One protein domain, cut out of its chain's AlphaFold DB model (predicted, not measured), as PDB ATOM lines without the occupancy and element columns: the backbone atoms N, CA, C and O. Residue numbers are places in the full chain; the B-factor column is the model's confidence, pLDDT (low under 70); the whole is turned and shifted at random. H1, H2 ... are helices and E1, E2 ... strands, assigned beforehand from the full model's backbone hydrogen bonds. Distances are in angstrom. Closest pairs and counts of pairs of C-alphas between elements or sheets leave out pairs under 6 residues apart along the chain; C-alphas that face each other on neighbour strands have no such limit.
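AT A GLANCE: This is residues 188 to 319 of the 319 residues of an uncharacterized protein of Candidatus Saccharibacteria bacterium 32-49-10 (UniProt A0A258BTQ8). A small sheet of three antiparallel strands, E1, E2 and E3, has the longest helix, H3, crossing over it, with H2 packed at one end of the sheet by the start of E2 and the end of E3. H1 lies by the first part of H3, H4 makes a corner with its later part, and a long stretch without a named element, residues 237 to 283, runs from near the middle out to the far side of the domain. The printed part has 132 residues with four named helices and three named strands, in the order H1 E1 H2 E2 E3 H3 H4; the sheet's order is E1, E2, E3. The class is mixed, helices and strands, though under half of the residues are in named elements. The whole is compact, with a radius of gyration of the C-alphas of 15.2 A and spans of 46 by 38 by 33 A.

IN THESE COORDINATES: In the sheet, E1 is residues 199 to 203, 13.0 A long; E2, residues 222 to 228, 18.7 A; and E3, residues 231 to 236, 16.5 A. H3 is residues 284 to 297, 19.8 A long, beginning at C-alpha 284 at (157.744, 217.401, 120.736). H2 is residues 209 to 218, 14.2 A. H1 is residues 188 to 193, 8.5 A, beginning at C-alpha 188 at (144.369, 213.539, 123.484). H4 is residues 301 to 308, 10.8 A, ending at C-alpha 308 at (173.353, 204.671, 109.215).

HOW THE PARTS SIT: E1 and E2 are antiparallel, with N 200 and O 225 2.8 A apart, within hydrogen-bond range. E2 and E3 form a hairpin, with N 233 and O 226 at 2.8 A. H3 is on the sheet at a height of 9.7 A and runs across the strands, at 77 degrees to E3 on the local plane; its closest C-alphas to E3 are those of Ile 294 and Phe 233, 6.9 A apart. H2 is on the sheet, with C-alphas 218 and 236 closest to E3 at 6.5 A. H1 only grazes the sheet with residues 190 to 193, and is close but not clearly touching H3, Ile 192 to Met 286 being the closest C-alphas at 7.5 A. H4 only grazes the sheet with residues 301 to 306. H3, with residues 294 to 295, and H4 only just touch, with 3 pairs of C-alphas within 8 A, and only at the corner; Thr 295 and Leu 302 have the closest C-alphas, 6.4 A apart. H2 is apart from H3. In H1, H2, H3 and H4 every O i to N i+4 pair is within hydrogen-bond range.

THE WHOLE: The C-alphas of Asn 269 and Glu 308 are the two farthest apart, at 46.1 A. The printed part has no cut. The link from E3 to H3, 47 residues, is long; the others are tight. Mean pLDDT of the printed part is 83.3, with residues 204 to 208, 211, 280 to 282 and 319 under 70.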
ATOM      1  N   ALA A 188     143.197 212.677 123.528       87.88
ATOM      2  CA  ALA A 188     144.369 213.539 123.484       87.88
ATOM      3  C   ALA A 188     145.573 212.855 122.818       87.88
ATOM      4  O   ALA A 188     146.225 213.451 121.961       87.88
ATOM      5  N   ALA A 189     145.865 211.606 123.193       88.25
ATOM      6  CA  ALA A 189     146.941 210.840 122.578       88.25
ATOM      7  C   ALA A 189     146.684 210.620 121.082       88.25
ATOM      8  O   ALA A 189     147.590 210.835 120.285       88.25
ATOM      9  N   GLU A 190     145.458 210.273 120.693       88.12
ATOM     10  CA  GLU A 190     145.067 210.072 119.292       88.12
ATOM     11  C   GLU A 190     145.146 211.356 118.469       88.12
ATOM     12  O   GLU A 190     145.663 211.337 117.357       88.12
ATOM     13  N   GLN A 191     144.693 212.482 119.023       87.38
ATOM     14  CA  GLN A 191     144.781 213.791 118.376       87.38
ATOM     15  C   GLN A 191     146.228 214.211 118.119       87.38
ATOM     16  O   GLN A 191     146.518 214.811 117.089       87.38
ATOM     17  N   ILE A 192     147.128 213.936 119.065       87.44
ATOM     18  CA  ILE A 192     148.541 214.283 118.929       87.44
ATOM     19  C   ILE A 192     149.233 213.333 117.959       87.44
ATOM     20  O   ILE A 192     149.874 213.784 117.017       87.44
ATOM     21  N   LEU A 193     149.106 212.027 118.193       87.75
ATOM     22  CA  LEU A 193     149.782 211.008 117.399       87.75
ATOM     23  C   LEU A 193     149.286 211.003 115.952       87.75
ATOM     24  O   LEU A 193     150.091 210.834 115.050       87.75
ATOM     25  N   GLY A 194     147.995 211.254 115.722       84.88
ATOM     26  CA  GLY A 194     147.420 211.343 114.381       84.88
ATOM     27  C   GLY A 194     147.851 212.573 113.574       84.88
ATOM     28  O   GLY A 194     147.471 212.677 112.412       84.88
ATOM     29  N   ASN A 195     148.610 213.507 114.162       83.69
ATOM     30  CA  ASN A 195     149.244 214.599 113.416       83.69
ATOM     31  C   ASN A 195     150.635 214.242 112.881       83.69
ATOM     32  O   ASN A 195     151.167 215.033 112.102       83.69
ATOM     33  N   PHE A 196     151.201 213.107 113.297       84.38
ATOM     34  CA  PHE A 196     152.424 212.568 112.722       84.38
ATOM     35  C   PHE A 196     152.050 211.727 111.493       84.38
ATOM     36  O   PHE A 196     151.356 210.715 111.615       84.38
ATOM     37  N   GLU A 197     152.470 212.168 110.309       83.12
ATOM     38  CA  GLU A 197     152.341 211.447 109.037       83.12
ATOM     39  C   GLU A 197     152.944 210.025 109.103       83.12
ATOM     40  O   GLU A 197     152.406 209.103 108.491       83.12
ATOM     41  N   ASP A 198     154.006 209.829 109.888       85.69
ATOM     42  CA  ASP A 198     154.733 208.564 110.034       85.69
ATOM     43  C   ASP A 198     154.204 207.672 111.185       85.69
ATOM     44  O   ASP A 198     154.843 206.678 111.550       85.69
ATOM     45  N   VAL A 199     153.048 207.995 111.783       80.75
ATOM     46  CA  VAL A 199     152.436 207.205 112.867       80.75
ATOM     47  C   VAL A 199     151.053 206.691 112.488       80.75
ATOM     48  O   VAL A 199     150.118 207.444 112.235       80.75
ATOM     49  N   GLU A 200     150.885 205.376 112.585       84.44
ATOM     50  CA  GLU A 200     149.600 204.703 112.454       84.44
ATOM     51  C   GLU A 200     149.167 204.120 113.802       84.44
ATOM     52  O   GLU A 200     149.902 203.372 114.452       84.44
ATOM     53  N   ILE A 201     147.943 204.432 114.226       79.81
ATOM     54  CA  ILE A 201     147.335 203.847 115.425       79.81
ATOM     55  C   ILE A 201     146.376 202.751 114.979       79.81
ATOM     56  O   ILE A 201     145.358 203.025 114.341       79.81
ATOM     57  N   GLN A 202     146.681 201.512 115.346       80.06
ATOM     58  CA  GLN A 202     145.849 200.365 115.025       80.06
ATOM     59  C   GLN A 202     145.053 199.948 116.262       80.06
ATOM     60  O   GLN A 202     145.605 199.560 117.298       80.06
ATOM     61  N   TYR A 203     143.730 200.048 116.136       70.31
ATOM     62  CA  TYR A 203     142.778 199.581 117.135       70.31
ATOM     63  C   TYR A 203     142.469 198.121 116.867       70.31
ATOM     64  O   TYR A 203     141.962 197.778 115.798       70.31
ATOM     65  N   TYR A 204     142.704 197.273 117.856       64.69
ATOM     66  CA  TYR A 204     142.365 195.867 117.735       64.69
ATOM     67  C   TYR A 204     141.028 195.619 118.412       64.69
ATOM     68  O   TYR A 204     140.928 195.389 119.618       64.69
ATOM     69  N   LEU A 205     139.978 195.730 117.600       52.81
ATOM     70  CA  LEU A 205     138.649 195.250 117.946       52.81
ATOM     71  C   LEU A 205     138.601 193.719 117.825       52.81
ATOM     72  O   LEU A 205     139.437 193.099 117.180       52.81
ATOM     73  N   GLN A 206     137.627 193.135 118.521       53.16
ATOM     74  CA  GLN A 206     137.565 191.776 119.078       53.16
ATOM     75  C   GLN A 206     137.699 190.565 118.124       53.16
ATOM     76  O   GLN A 206     137.496 189.443 118.585       53.16
ATOM     77  N   ASP A 207     138.040 190.742 116.850       54.34
ATOM     78  CA  ASP A 207     137.871 189.703 115.826       54.34
ATOM     79  C   ASP A 207     139.084 188.759 115.645       54.34
ATOM     80  O   ASP A 207     138.934 187.700 115.035       54.34
ATOM     81  N   ASP A 208     140.260 189.067 116.217       67.94
ATOM     82  CA  ASP A 208     141.440 188.176 116.227       67.94
ATOM     83  C   ASP A 208     141.838 187.766 117.661       67.94
ATOM     84  O   ASP A 208     142.395 188.551 118.434       67.94
ATOM     85  N   GLU A 209     141.572 186.504 118.021       70.75
ATOM     86  CA  GLU A 209     141.861 185.948 119.351       70.75
ATOM     87  C   GLU A 209     143.368 185.872 119.659       70.75
ATOM     88  O   GLU A 209     143.776 186.108 120.800       70.75
ATOM     89  N   ALA A 210     144.218 185.575 118.669       73.19
ATOM     90  CA  ALA A 210     145.663 185.469 118.881       73.19
ATOM     91  C   ALA A 210     146.268 186.849 119.165       73.19
ATOM     92  O   ALA A 210     147.090 187.011 120.076       73.19
ATOM     93  N   GLN A 211     145.810 187.859 118.431       69.06
ATOM     94  CA  GLN A 211     146.246 189.235 118.619       69.06
ATOM     95  C   GLN A 211     145.675 189.851 119.899       69.06
ATOM     96  O   GLN A 211     146.407 190.507 120.644       69.06
ATOM     97  N   ARG A 212     144.417 189.546 120.238       71.25
ATOM     98  CA  ARG A 212     143.818 189.861 121.544       71.25
ATOM     99  C   ARG A 212     144.647 189.275 122.683       71.25
ATOM    100  O   ARG A 212     144.940 189.979 123.646       71.25
ATOM    101  N   GLN A 213     145.041 188.007 122.587       71.56
ATOM    102  CA  GLN A 213     145.849 187.368 123.620       71.56
ATOM    103  C   GLN A 213     147.224 188.037 123.743       71.56
ATOM    104  O   GLN A 213     147.677 188.292 124.861       71.56
ATOM    105  N   TYR A 214     147.868 188.376 122.622       75.38
ATOM    106  CA  TYR A 214     149.118 189.139 122.613       75.38
ATOM    107  C   TYR A 214     148.956 190.485 123.333       75.38
ATOM    108  O   TYR A 214     149.675 190.755 124.295       75.38
ATOM    109  N   LEU A 215     147.973 191.289 122.938       74.25
ATOM    110  CA  LEU A 215     147.682 192.596 123.523       74.25
ATOM    111  C   LEU A 215     147.310 192.516 125.007       74.25
ATOM    112  O   LEU A 215     147.821 193.283 125.827       74.25
ATOM    113  N   GLU A 216     146.547 191.494 125.398       70.94
ATOM    114  CA  GLU A 216     146.238 191.214 126.798       70.94
ATOM    115  C   GLU A 216     147.511 190.917 127.606       70.94
ATOM    116  O   GLU A 216     147.653 191.420 128.725       70.94
ATOM    117  N   THR A 217     148.479 190.175 127.048       70.56
ATOM    118  CA  THR A 217     149.777 189.959 127.721       70.56
ATOM    119  C   THR A 217     150.589 191.244 127.877       70.56
ATOM    120  O   THR A 217     151.393 191.350 128.805       70.56
ATOM    121  N   LYS A 218     150.381 192.224 126.993       71.19
ATOM    122  CA  LYS A 218     151.019 193.547 127.049       71.19
ATOM    123  C   LYS A 218     150.234 194.550 127.895       71.19
ATOM    124  O   LYS A 218     150.776 195.587 128.263       71.19
ATOM    125  N   GLY A 219     148.994 194.223 128.263       71.44
ATOM    126  CA  GLY A 219     148.132 195.073 129.076       71.44
ATOM    127  C   GLY A 219     147.704 196.353 128.357       71.44
ATOM    128  O   GLY A 219     147.632 197.401 129.001       71.44
ATOM    129  N   THR A 220     147.466 196.268 127.049       76.00
ATOM    130  CA  THR A 220     146.990 197.366 126.199       76.00
ATOM    131  C   THR A 220     146.026 196.834 125.139       76.00
ATOM    132  O   THR A 220     146.060 195.647 124.845       76.00
ATOM    133  N   ASP A 221     145.201 197.709 124.567       73.19
ATOM    134  CA  ASP A 221     144.293 197.417 123.447       73.19
ATOM    135  C   ASP A 221     144.807 198.011 122.111       73.19
ATOM    136  O   ASP A 221     144.111 197.975 121.096       73.19
ATOM    137  N   TYR A 222     146.025 198.575 122.109       77.31
ATOM    138  CA  TYR A 222     146.597 199.334 120.992       77.31
ATOM    139  C   TYR A 222     147.933 198.747 120.542       77.31
ATOM    140  O   TYR A 222     148.791 198.422 121.374       77.31
ATOM    141  N   VAL A 223     148.144 198.722 119.225       85.00
ATOM    142  CA  VAL A 223     149.492 198.761 118.644       85.00
ATOM    143  C   VAL A 223     149.633 200.076 117.895       85.00
ATOM    144  O   VAL A 223     148.748 200.470 117.137       85.00
ATOM    145  N   ILE A 224     150.744 200.759 118.132       87.88
ATOM    146  CA  ILE A 224     151.145 201.930 117.360       87.88
ATOM    147  C   ILE A 224     152.261 201.487 116.430       87.88
ATOM    148  O   ILE A 224     153.260 200.952 116.906       87.88
ATOM    149  N   THR A 225     152.117 201.744 115.141       90.00
ATOM    150  CA  THR A 225     153.220 201.623 114.192       90.00
ATOM    151  C   THR A 225     153.808 203.005 113.989       90.00
ATOM    152  O   THR A 225     153.134 203.894 113.479       90.00
ATOM    153  N   ALA A 226     155.049 203.202 114.419       89.75
ATOM    154  CA  ALA A 226     155.784 204.443 114.198       89.75
ATOM    155  C   ALA A 226     156.915 204.181 113.205       89.75
ATOM    156  O   ALA A 226     157.786 203.347 113.464       89.75
ATOM    157  N   THR A 227     156.910 204.881 112.077       90.19
ATOM    158  CA  THR A 227     157.989 204.825 111.096       90.19
ATOM    159  C   THR A 227     159.034 205.867 111.454       90.19
ATOM    160  O   THR A 227     158.747 207.051 111.569       90.19
ATOM    161  N   VAL A 228     160.272 205.430 111.655       89.50
ATOM    162  CA  VAL A 228     161.386 206.329 111.962       89.50
ATOM    163  C   VAL A 228     162.511 206.040 110.992       89.50
ATOM    164  O   VAL A 228     162.923 204.889 110.857       89.50
ATOM    165  N   LEU A 229     162.980 207.073 110.281       88.31
ATOM    166  CA  LEU A 229     164.014 206.954 109.240       88.31
ATOM    167  C   LEU A 229     163.692 205.843 108.212       88.31
ATOM    168  O   LEU A 229     164.567 205.102 107.776       88.31
ATOM    169  N   GLY A 230     162.412 205.699 107.846       87.00
ATOM    170  CA  GLY A 230     161.934 204.696 106.885       87.00
ATOM    171  C   GLY A 230     161.785 203.270 107.431       87.00
ATOM    172  O   GLY A 230     161.410 202.377 106.671       87.00
ATOM    173  N   LYS A 231     162.044 203.035 108.725       91.56
ATOM    174  CA  LYS A 231     161.841 201.736 109.381       91.56
ATOM    175  C   LYS A 231     160.601 201.761 110.287       91.56
ATOM    176  O   LYS A 231     160.550 202.600 111.186       91.56
ATOM    177  N   PRO A 232     159.636 200.840 110.111       93.00
ATOM    178  CA  PRO A 232     158.484 200.738 111.000       93.00
ATOM    179  C   PRO A 232     158.853 200.050 112.323       93.00
ATOM    180  O   PRO A 232     159.573 199.049 112.341       93.00
ATOM    181  N   PHE A 233     158.311 200.567 113.424       92.44
ATOM    182  CA  PHE A 233     158.385 199.983 114.761       92.44
ATOM    183  C   PHE A 233     156.975 199.734 115.295       92.44
ATOM    184  O   PHE A 233     156.189 200.671 115.420       92.44
ATOM    185  N   GLU A 234     156.674 198.485 115.646       91.19
ATOM    186  CA  GLU A 234     155.384 198.094 116.218       91.19
ATOM    187  C   GLU A 234     155.429 198.156 117.743       91.19
ATOM    188  O   GLU A 234     156.193 197.470 118.421       91.19
ATOM    189  N   LEU A 235     154.582 198.988 118.324       89.62
ATOM    190  CA  LEU A 235     154.639 199.304 119.736       89.62
ATOM    191  C   LEU A 235     153.322 198.933 120.407       89.62
ATOM    192  O   LEU A 235     152.331 199.654 120.310       89.62
ATOM    193  N   ALA A 236     153.329 197.835 121.162       87.12
ATOM    194  CA  ALA A 236     152.242 197.524 122.084       87.12
ATOM    195  C   ALA A 236     152.336 198.471 123.294       87.12
ATOM    196  O   ALA A 236     153.130 198.250 124.214       87.12
ATOM    197  N   ILE A 237     151.571 199.562 123.258       86.50
ATOM    198  CA  ILE A 237     151.620 200.650 124.241       86.50
ATOM    199  C   ILE A 237     150.212 200.979 124.728       86.50
ATOM    200  O   ILE A 237     149.292 201.121 123.934       86.50
ATOM    201  N   ASP A 238     150.039 201.146 126.035       86.25
ATOM    202  CA  ASP A 238     148.845 201.760 126.621       86.25
ATOM    203  C   ASP A 238     148.958 203.288 126.550       86.25
ATOM    204  O   ASP A 238     149.718 203.897 127.310       86.25
ATOM    205  N   ILE A 239     148.209 203.891 125.623       82.38
ATOM    206  CA  ILE A 239     148.177 205.343 125.380       82.38
ATOM    207  C   ILE A 239     147.266 206.113 126.347       82.38
ATOM    208  O   ILE A 239     147.221 207.342 126.309       82.38
ATOM    209  N   LYS A 240     146.531 205.407 127.220       79.50
ATOM    210  CA  LYS A 240     145.651 206.011 128.238       79.50
ATOM    211  C   LYS A 240     146.358 206.179 129.580       79.50
ATOM    212  O   LYS A 240     145.721 206.549 130.574       79.50
ATOM    213  N   ALA A 241     147.651 205.863 129.639       80.94
ATOM    214  CA  ALA A 241     148.405 205.869 130.876       80.94
ATOM    215  C   ALA A 241     148.441 207.281 131.480       80.94
ATOM    216  O   ALA A 241     148.631 208.290 130.796       80.94
ATOM    217  N   LYS A 242     148.266 207.357 132.801       80.81
ATOM    218  CA  LYS A 242     148.484 208.603 133.539       80.81
ATOM    219  C   LYS A 242     149.978 208.818 133.701       80.81
ATOM    220  O   LYS A 242     150.728 207.854 133.792       80.81
ATOM    221  N   ARG A 243     150.398 210.070 133.890       82.88
ATOM    222  CA  ARG A 243     151.795 210.408 134.209       82.88
ATOM    223  C   ARG A 243     152.388 209.564 135.348       82.88
ATOM    224  O   ARG A 243     153.545 209.170 135.279       82.88
ATOM    225  N   SER A 244     151.601 209.291 136.392       83.44
ATOM    226  CA  SER A 244     152.028 208.459 137.529       83.44
ATOM    227  C   SER A 244     152.321 207.010 137.152       83.44
ATOM    228  O   SER A 244     153.049 206.337 137.866       83.44
ATOM    229  N   ASP A 245     151.743 206.540 136.051       85.81
ATOM    230  CA  ASP A 245     151.785 205.148 135.614       85.81
ATOM    231  C   ASP A 245     152.801 204.953 134.473       85.81
ATOM    232  O   ASP A 245     152.982 203.838 133.989       85.81
ATOM    233  N   THR A 246     153.455 206.032 134.025       87.12
ATOM    234  CA  THR A 246     154.469 206.004 132.959       87.12
ATOM    235  C   THR A 246     155.901 206.038 133.468       87.12
ATOM    236  O   THR A 246     156.811 205.906 132.658       87.12
ATOM    237  N   LEU A 247     156.117 206.244 134.769       90.06
ATOM    238  CA  LEU A 247     157.442 206.344 135.381       90.06
ATOM    239  C   LEU A 247     157.573 205.340 136.535       90.06
ATOM    240  O   LEU A 247     156.591 205.064 137.224       90.06
ATOM    241  N   ASP A 248     158.773 204.808 136.752       90.19
ATOM    242  CA  ASP A 248     159.100 204.023 137.943       90.19
ATOM    243  C   ASP A 248     159.350 204.920 139.174       90.19
ATOM    244  O   ASP A 248     159.292 206.150 139.108       90.19
ATOM    245  N   GLU A 249     159.646 204.302 140.321       88.75
ATOM    246  CA  GLU A 249     159.904 205.008 141.587       88.75
ATOM    247  C   GLU A 249     161.118 205.952 141.530       88.75
ATOM    248  O   GLU A 249     161.241 206.859 142.352       88.75
ATOM    249  N   THR A 250     162.003 205.760 140.551       90.12
ATOM    250  CA  THR A 250     163.197 206.583 140.319       90.12
ATOM    251  C   THR A 250     162.990 207.645 139.238       90.12
ATOM    252  O   THR A 250     163.890 208.442 138.978       90.12
ATOM    253  N   GLY A 251     161.796 207.702 138.641       86.94
ATOM    254  CA  GLY A 251     161.447 208.645 137.585       86.94
ATOM    255  C   GLY A 251     161.836 208.190 136.178       86.94
ATOM    256  O   GLY A 251     161.748 209.002 135.257       86.94
ATOM    257  N   ASN A 252     162.242 206.931 135.982       89.44
ATOM    258  CA  ASN A 252     162.567 206.411 134.653       89.44
ATOM    259  C   ASN A 252     161.303 205.967 133.903       89.44
ATOM    260  O   ASN A 252     160.407 205.382 134.517       89.44
ATOM    261  N   PRO A 253     161.223 206.182 132.579       91.31
ATOM    262  CA  PRO A 253     160.094 205.735 131.770       91.31
ATOM    263  C   PRO A 253     159.867 204.219 131.815       91.31
ATOM    264  O   PRO A 253     160.791 203.424 131.646       91.31
ATOM    265  N   LEU A 254     158.610 203.815 131.993       91.31
ATOM    266  CA  LEU A 254     158.182 202.420 131.952       91.31
ATOM    267  C   LEU A 254     157.864 201.985 130.519       91.31
ATOM    268  O   LEU A 254     157.172 202.677 129.768       91.31
ATOM    269  N   ARG A 255     158.332 200.788 130.152       90.62
ATOM    270  CA  ARG A 255     158.051 200.166 128.854       90.62
ATOM    271  C   ARG A 255     156.551 199.897 128.684       90.62
ATOM    272  O   ARG A 255     155.915 199.324 129.567       90.62
ATOM    273  N   GLY A 256     156.015 200.228 127.510       88.88
ATOM    274  CA  GLY A 256     154.640 199.927 127.105       88.88
ATOM    275  C   GLY A 256     153.592 200.894 127.657       88.88
ATOM    276  O   GLY A 256     152.401 200.605 127.561       88.88
ATOM    277  N   LYS A 257     153.999 202.024 128.249       89.88
ATOM    278  CA  LYS A 257     153.101 203.034 128.828       89.88
ATOM    279  C   LYS A 257     153.404 204.407 128.243       89.88
ATOM    280  O   LYS A 257     154.532 204.884 128.343       89.88
ATOM    281  N   LEU A 258     152.397 205.056 127.664       88.75
ATOM    282  CA  LEU A 258     152.535 206.373 127.050       88.75
ATOM    283  C   LEU A 258     151.441 207.300 127.566       88.75
ATOM    284  O   LEU A 258     150.255 206.997 127.505       88.75
ATOM    285  N   TRP A 259     151.866 208.442 128.091       87.25
ATOM    286  CA  TRP A 259     150.988 209.520 128.516       87.25
ATOM    287  C   TRP A 259     151.064 210.620 127.467       87.25
ATOM    288  O   TRP A 259     152.170 210.996 127.075       87.25
ATOM    289  N   SER A 260     149.912 211.173 127.078       83.00
ATOM    290  CA  SER A 260     149.761 212.229 126.062       83.00
ATOM    291  C   SER A 260     150.543 213.524 126.332       83.00
ATOM    292  O   SER A 260     150.502 214.446 125.524       83.00
ATOM    293  N   GLN A 261     151.226 213.630 127.481       83.25
ATOM    294  CA  GLN A 261     151.979 214.802 127.944       83.25
ATOM    295  C   GLN A 261     151.136 216.082 128.073       83.25
ATOM    296  O   GLN A 261     151.681 217.158 128.303       83.25
ATOM    297  N   CYS A 262     149.812 215.978 127.944       82.06
ATOM    298  CA  CYS A 262     148.897 217.107 128.042       82.06
ATOM    299  C   CYS A 262     148.687 217.516 129.499       82.06
ATOM    300  O   CYS A 262     148.456 216.673 130.374       82.06
ATOM    301  N   GLN A 263     148.700 218.817 129.739       78.94
ATOM    302  CA  GLN A 263     148.329 219.471 130.985       78.94
ATOM    303  C   GLN A 263     146.876 219.948 130.924       78.94
ATOM    304  O   GLN A 263     146.310 220.129 129.850       78.94
ATOM    305  N   ASP A 264     146.263 220.227 132.077       74.69
ATOM    306  CA  ASP A 264     144.892 220.760 132.107       74.69
ATOM    307  C   ASP A 264     144.759 222.094 131.353       74.69
ATOM    308  O   ASP A 264     143.708 222.378 130.786       74.69
ATOM    309  N   GLY A 265     145.842 222.876 131.282       74.75
ATOM    310  CA  GLY A 265     145.894 224.108 130.499       74.75
ATOM    311  C   GLY A 265     145.760 223.898 128.990       74.75
ATOM    312  O   GLY A 265     145.408 224.848 128.296       74.75
ATOM    313  N   ASP A 266     145.998 222.695 128.465       80.12
ATOM    314  CA  ASP A 266     145.908 222.401 127.029       80.12
ATOM    315  C   ASP A 266     144.455 222.255 126.545       80.12
ATOM    316  O   ASP A 266     144.179 222.351 125.349       80.12
ATOM    317  N   TYR A 267     143.512 222.112 127.479       81.19
ATOM    318  CA  TYR A 267     142.082 221.996 127.216       81.19
ATOM    319  C   TYR A 267     141.394 223.344 127.442       81.19
ATOM    320  O   TYR A 267     141.414 223.895 128.547       81.19
ATOM    321  N   VAL A 268     140.746 223.884 126.411       76.88
ATOM    322  CA  VAL A 268     140.001 225.145 126.522       76.88
ATOM    323  C   VAL A 268     138.812 224.940 127.459       76.88
ATOM    324  O   VAL A 268     137.921 224.150 127.171       76.88
ATOM    325  N   ASN A 269     138.784 225.648 128.592       72.69
ATOM    326  CA  ASN A 269     137.699 225.562 129.582       72.69
ATOM    327  C   ASN A 269     137.383 224.117 130.027       72.69
ATOM    328  O   ASN A 269     136.226 223.748 130.207       72.69
ATOM    329  N   GLY A 270     138.407 223.268 130.161       73.00
ATOM    330  CA  GLY A 270     138.219 221.880 130.593       73.00
ATOM    331  C   GLY A 270     137.523 220.980 129.565       73.00
ATOM    332  O   GLY A 270     136.999 219.931 129.960       73.00
ATOM    333  N   SER A 271     137.536 221.381 128.286       83.06
ATOM    334  CA  SER A 271     137.041 220.638 127.124       83.06
ATOM    335  C   SER A 271     137.535 219.193 127.068       83.06
ATOM    336  O   SER A 271     138.507 218.783 127.714       83.06
ATOM    337  N   SER A 272     136.841 218.405 126.253       84.06
ATOM    338  CA  SER A 272     137.167 216.998 126.021       84.06
ATOM    339  C   SER A 272     138.231 216.799 124.937       84.06
ATOM    340  O   SER A 272     138.837 215.737 124.871       84.06
ATOM    341  N   ARG A 273     138.494 217.826 124.122       83.62
ATOM    342  CA  ARG A 273     139.591 217.858 123.147       83.62
ATOM    343  C   ARG A 273     140.616 218.919 123.514       83.62
ATOM    344  O   ARG A 273     140.262 219.944 124.105       83.62
ATOM    345  N   ILE A 274     141.865 218.663 123.147       84.75
ATOM    346  CA  ILE A 274     142.941 219.651 123.238       84.75
ATOM    347  C   ILE A 274     142.647 220.785 122.248       84.75
ATOM    348  O   ILE A 274     142.070 220.552 121.182       84.75
ATOM    349  N   ASP A 275     143.048 222.006 122.599       78.62
ATOM    350  CA  ASP A 275     143.052 223.135 121.671       78.62
ATOM    351  C   ASP A 275     143.894 222.793 120.421       78.62
ATOM    352  O   ASP A 275     145.107 222.591 120.543       78.62
ATOM    353  N   PRO A 276     143.308 222.741 119.211       74.31
ATOM    354  CA  PRO A 276     144.057 222.414 118.002       74.31
ATOM    355  C   PRO A 276     145.174 223.424 117.709       74.31
ATOM    356  O   PRO A 276     146.153 223.067 117.067       74.31
ATOM    357  N   HIS A 277     145.096 224.659 118.216       77.19
ATOM    358  CA  HIS A 277     146.187 225.631 118.086       77.19
ATOM    359  C   HIS A 277     147.391 225.321 118.986       77.19
ATOM    360  O   HIS A 277     148.467 225.882 118.780       77.19
ATOM    361  N   LYS A 278     147.223 224.440 119.978       73.69
ATOM    362  CA  LYS A 278     148.301 223.961 120.857       73.69
ATOM    363  C   LYS A 278     148.946 222.678 120.353       73.69
ATOM    364  O   LYS A 278     150.053 222.356 120.778       73.69
ATOM    365  N   ILE A 279     148.281 221.970 119.442       73.06
ATOM    366  CA  ILE A 279     148.825 220.777 118.805       73.06
ATOM    367  C   ILE A 279     149.390 221.178 117.440       73.06
ATOM    368  O   ILE A 279     148.672 221.286 116.451       73.06
ATOM    369  N   GLY A 280     150.697 221.426 117.395       66.50
ATOM    370  CA  GLY A 280     151.425 221.502 116.130       66.50
ATOM    371  C   GLY A 280     151.739 220.108 115.581       66.50
ATOM    372  O   GLY A 280     151.677 219.126 116.320       66.50
ATOM    373  N   ARG A 281     152.160 220.040 114.309       60.34
ATOM    374  CA  ARG A 281     152.717 218.813 113.700       60.34
ATOM    375  C   ARG A 281     153.877 218.233 114.516       60.34
ATOM    376  O   ARG A 281     154.039 217.033 114.587       60.34
ATOM    377  N   THR A 282     154.628 219.086 115.208       61.72
ATOM    378  CA  THR A 282     155.740 218.721 116.093       61.72
ATOM    379  C   THR A 282     155.353 218.913 117.558       61.72
ATOM    380  O   THR A 282     155.871 219.790 118.257       61.72
ATOM    381  N   TYR A 283     154.418 218.102 118.067       78.69
ATOM    382  CA  TYR A 283     154.178 218.039 119.513       78.69
ATOM    383  C   TYR A 283     155.313 217.257 120.199       78.69
ATOM    384  O   TYR A 283     155.191 216.087 120.577       78.69
ATOM    385  N   LEU A 284     156.449 217.948 120.340       80.69
ATOM    386  CA  LEU A 284     157.744 217.401 120.736       80.69
ATOM    387  C   LEU A 284     157.704 216.529 122.006       80.69
ATOM    388  O   LEU A 284     158.346 215.480 122.005       80.69
ATOM    389  N   PRO A 285     156.959 216.867 123.081       86.88
ATOM    390  CA  PRO A 285     156.923 216.017 124.272       86.88
ATOM    391  C   PRO A 285     156.426 214.594 123.990       86.88
ATOM    392  O   PRO A 285     157.022 213.629 124.472       86.88
ATOM    393  N   MET A 286     155.358 214.446 123.201       87.94
ATOM    394  CA  MET A 286     154.793 213.129 122.885       87.94
ATOM    395  C   MET A 286     155.683 212.367 121.908       87.94
ATOM    396  O   MET A 286     155.902 211.173 122.085       87.94
ATOM    397  N   GLN A 287     156.258 213.058 120.929       88.69
ATOM    398  CA  GLN A 287     157.218 212.478 119.998       88.69
ATOM    399  C   GLN A 287     158.445 211.902 120.719       88.69
ATOM    400  O   GLN A 287     158.846 210.768 120.473       88.69
ATOM    401  N   ARG A 288     159.016 212.643 121.678       89.75
ATOM    402  CA  ARG A 288     160.140 212.160 122.497       89.75
ATOM    403  C   ARG A 288     159.745 210.983 123.373       89.75
ATOM    404  O   ARG A 288     160.521 210.037 123.512       89.75
ATOM    405  N   ALA A 289     158.539 211.013 123.933       90.88
ATOM    406  CA  ALA A 289     158.004 209.878 124.668       90.88
ATOM    407  C   ALA A 289     157.833 208.647 123.754       90.88
ATOM    408  O   ALA A 289     158.173 207.543 124.172       90.88
ATOM    409  N   LEU A 290     157.406 208.823 122.500       91.31
ATOM    410  CA  LEU A 290     157.287 207.746 121.513       91.31
ATOM    411  C   LEU A 290     158.656 207.166 121.124       91.31
ATOM    412  O   LEU A 290     158.834 205.953 121.197       91.31
ATOM    413  N   ILE A 291     159.648 208.014 120.828       92.38
ATOM    414  CA  ILE A 291     161.046 207.603 120.582       92.38
ATOM    415  C   ILE A 291     161.595 206.810 121.774       92.38
ATOM    416  O   ILE A 291     162.211 205.762 121.598       92.38
ATOM    417  N   THR A 292     161.315 207.263 122.997       93.31
ATOM    418  CA  THR A 292     161.711 206.551 124.222       93.31
ATOM    419  C   THR A 292     161.046 205.178 124.317       93.31
ATOM    420  O   THR A 292     161.665 204.207 124.740       93.31
ATOM    421  N   GLN A 293     159.783 205.051 123.911       93.75
ATOM    422  CA  GLN A 293     159.139 203.742 123.875       93.75
ATOM    423  C   GLN A 293     159.760 202.833 122.810       93.75
ATOM    424  O   GLN A 293     159.928 201.647 123.081       93.75
ATOM    425  N   ILE A 294     160.171 203.361 121.653       94.31
ATOM    426  CA  ILE A 294     160.909 202.582 120.646       94.31
ATOM    427  C   ILE A 294     162.207 202.037 121.247       94.31
ATOM    428  O   ILE A 294     162.421 200.826 121.206       94.31
ATOM    429  N   THR A 295     163.032 202.876 121.878       94.19
ATOM    430  CA  THR A 295     164.317 202.436 122.456       94.19
ATOM    431  C   THR A 295     164.140 201.426 123.594       94.19
ATOM    432  O   THR A 295     164.921 200.481 123.712       94.19
ATOM    433  N   LEU A 296     163.079 201.550 124.400       94.06
ATOM    434  CA  LEU A 296     162.749 200.578 125.450       94.06
ATOM    435  C   LEU A 296     162.251 199.230 124.905       94.06
ATOM    436  O   LEU A 296     162.415 198.198 125.566       94.06
ATOM    437  N   GLN A 297     161.587 199.220 123.748       92.25
ATOM    438  CA  GLN A 297     161.040 197.999 123.151       92.25
ATOM    439  C   GLN A 297     162.014 197.302 122.197       92.25
ATOM    440  O   GLN A 297     161.988 196.069 122.144       92.25
ATOM    441  N   TYR A 298     162.891 198.073 121.548       93.94
ATOM    442  CA  TYR A 298     163.874 197.656 120.545       93.94
ATOM    443  C   TYR A 298     165.283 198.194 120.874       93.94
ATOM    444  O   TYR A 298     165.786 199.093 120.193       93.94
ATOM    445  N   PRO A 299     165.941 197.684 121.933       94.81
ATOM    446  CA  PRO A 299     167.202 198.250 122.408       94.81
ATOM    447  C   PRO A 299     168.313 198.204 121.352       94.81
ATOM    448  O   PRO A 299     168.643 197.132 120.841       94.81
ATOM    449  N   GLY A 300     168.926 199.353 121.057       93.12
ATOM    450  CA  GLY A 300     170.059 199.475 120.134       93.12
ATOM    451  C   GLY A 300     169.684 199.570 118.652       93.12
ATOM    452  O   GLY A 300     170.549 199.887 117.830       93.12
ATOM    453  N   GLU A 301     168.428 199.299 118.285       95.75
ATOM    454  CA  GLU A 301     167.998 199.328 116.884       95.75
ATOM    455  C   GLU A 301     167.900 200.755 116.346       95.75
ATOM    456  O   GLU A 301     168.328 201.022 115.222       95.75
ATOM    457  N   LEU A 302     167.372 201.680 117.149       93.12
ATOM    458  CA  LEU A 302     167.216 203.069 116.730       93.12
ATOM    459  C   LEU A 302     168.566 203.796 116.686       93.12
ATOM    460  O   LEU A 302     168.816 204.582 115.778       93.12
ATOM    461  N   GLU A 303     169.478 203.480 117.606       93.75
ATOM    462  CA  GLU A 303     170.849 203.995 117.623       93.75
ATOM    463  C   GLU A 303     171.686 203.471 116.447       93.75
ATOM    464  O   GLU A 303     172.566 204.170 115.938       93.75
ATOM    465  N   ALA A 304     171.447 202.235 115.997       94.75
ATOM    466  CA  ALA A 304     172.042 201.723 114.764       94.75
ATOM    467  C   ALA A 304     171.535 202.505 113.545       94.75
ATOM    468  O   ALA A 304     172.350 203.008 112.772       94.75
ATOM    469  N   LEU A 305     170.219 202.702 113.449       94.12
ATOM    470  CA  LEU A 305     169.594 203.443 112.355       94.12
ATOM    471  C   LEU A 305     170.058 204.910 112.311       94.12
ATOM    472  O   LEU A 305     170.376 205.434 111.247       94.12
ATOM    473  N   CYS A 306     170.210 205.554 113.471       93.25
ATOM    474  CA  CYS A 306     170.783 206.898 113.567       93.25
ATOM    475  C   CYS A 306     172.187 206.977 112.956       93.25
ATOM    476  O   CYS A 306     172.483 207.893 112.191       93.25
ATOM    477  N   ARG A 307     173.050 205.993 113.249       94.25
ATOM    478  CA  ARG A 307     174.411 205.935 112.690       94.25
ATOM    479  C   ARG A 307     174.405 205.741 111.177       94.25
ATOM    480  O   ARG A 307     175.207 206.373 110.497       94.25
ATOM    481  N   GLU A 308     173.510 204.905 110.659       95.25
ATOM    482  CA  GLU A 308     173.353 204.671 109.215       95.25
ATOM    483  C   GLU A 308     172.911 205.936 108.470       95.25
ATOM    484  O   GLU A 308     173.385 206.205 107.367       95.25
ATOM    485  N   HIS A 309     172.063 206.748 109.102       92.50
ATOM    486  CA  HIS A 309     171.539 207.992 108.541       92.50
ATOM    487  C   HIS A 309     172.341 209.244 108.934       92.50
ATOM    488  O   HIS A 309     171.920 210.354 108.614       92.50
ATOM    489  N   ALA A 310     173.491 209.084 109.602       92.88
ATOM    490  CA  ALA A 310     174.332 210.178 110.097       92.88
ATOM    491  C   ALA A 310     173.555 211.235 110.919       92.88
ATOM    492  O   ALA A 310     173.747 212.436 110.737       92.88
ATOM    493  N   THR A 311     172.687 210.769 111.821       92.94
ATOM    494  CA  THR A 311     171.855 211.579 112.729       92.94
ATOM    495  C   THR A 311     171.994 211.093 114.180       92.94
ATOM    496  O   THR A 311     172.704 210.120 114.460       92.94
ATOM    497  N   THR A 312     171.330 211.758 115.121       90.44
ATOM    498  CA  THR A 312     171.281 211.405 116.550       90.44
ATOM    499  C   THR A 312     169.844 211.199 117.028       90.44
ATOM    500  O   THR A 312     168.896 211.643 116.382       90.44
ATOM    501  N   LEU A 313     169.657 210.548 118.186       86.88
ATOM    502  CA  LEU A 313     168.322 210.363 118.773       86.88
ATOM    503  C   LEU A 313     167.631 211.709 119.032       86.88
ATOM    504  O   LEU A 313     166.418 211.831 118.867       86.88
ATOM    505  N   GLU A 314     168.400 212.726 119.416       87.12
ATOM    506  CA  GLU A 314     167.958 214.099 119.645       87.12
ATOM    507  C   GLU A 314     167.538 214.809 118.352       87.12
ATOM    508  O   GLU A 314     166.698 215.704 118.395       87.12
ATOM    509  N   GLU A 315     168.055 214.393 117.202       86.50
ATOM    510  CA  GLU A 315     167.749 214.973 115.887       86.50
ATOM    511  C   GLU A 315     166.646 214.219 115.137       86.50
ATOM    512  O   GLU A 315     166.165 214.719 114.122       86.50
ATOM    513  N   ILE A 316     166.214 213.048 115.627       85.50
ATOM    514  CA  ILE A 316     165.080 212.325 115.041       85.50
ATOM    515  C   ILE A 316     163.836 213.209 115.063       85.50
ATOM    516  O   ILE A 316     163.389 213.643 116.132       85.50
ATOM    517  N   ASP A 317     163.249 213.354 113.876       82.38
ATOM    518  CA  ASP A 317     161.887 213.817 113.681       82.38
ATOM    519  C   ASP A 317     160.994 212.646 113.223       82.38
ATOM    520  O   ASP A 317     161.450 211.759 112.499       82.38
ATOM    521  N   ILE A 318     159.747 212.621 113.685       77.62
ATOM    522  CA  ILE A 318     158.693 211.702 113.249       77.62
ATOM    523  C   ILE A 318     157.691 212.647 112.607       77.62
ATOM    524  O   ILE A 318     157.059 213.420 113.332       77.62
ATOM    525  N   ASN A 319     157.677 212.670 111.273       68.12
ATOM    526  CA  ASN A 319     156.859 213.622 110.521       68.12
ATOM    527  C   ASN A 319     155.383 213.340 110.739       68.12
ATOM    528  O   ASN A 319     155.059 212.173 111.045       68.12
TER     529      ASN A 319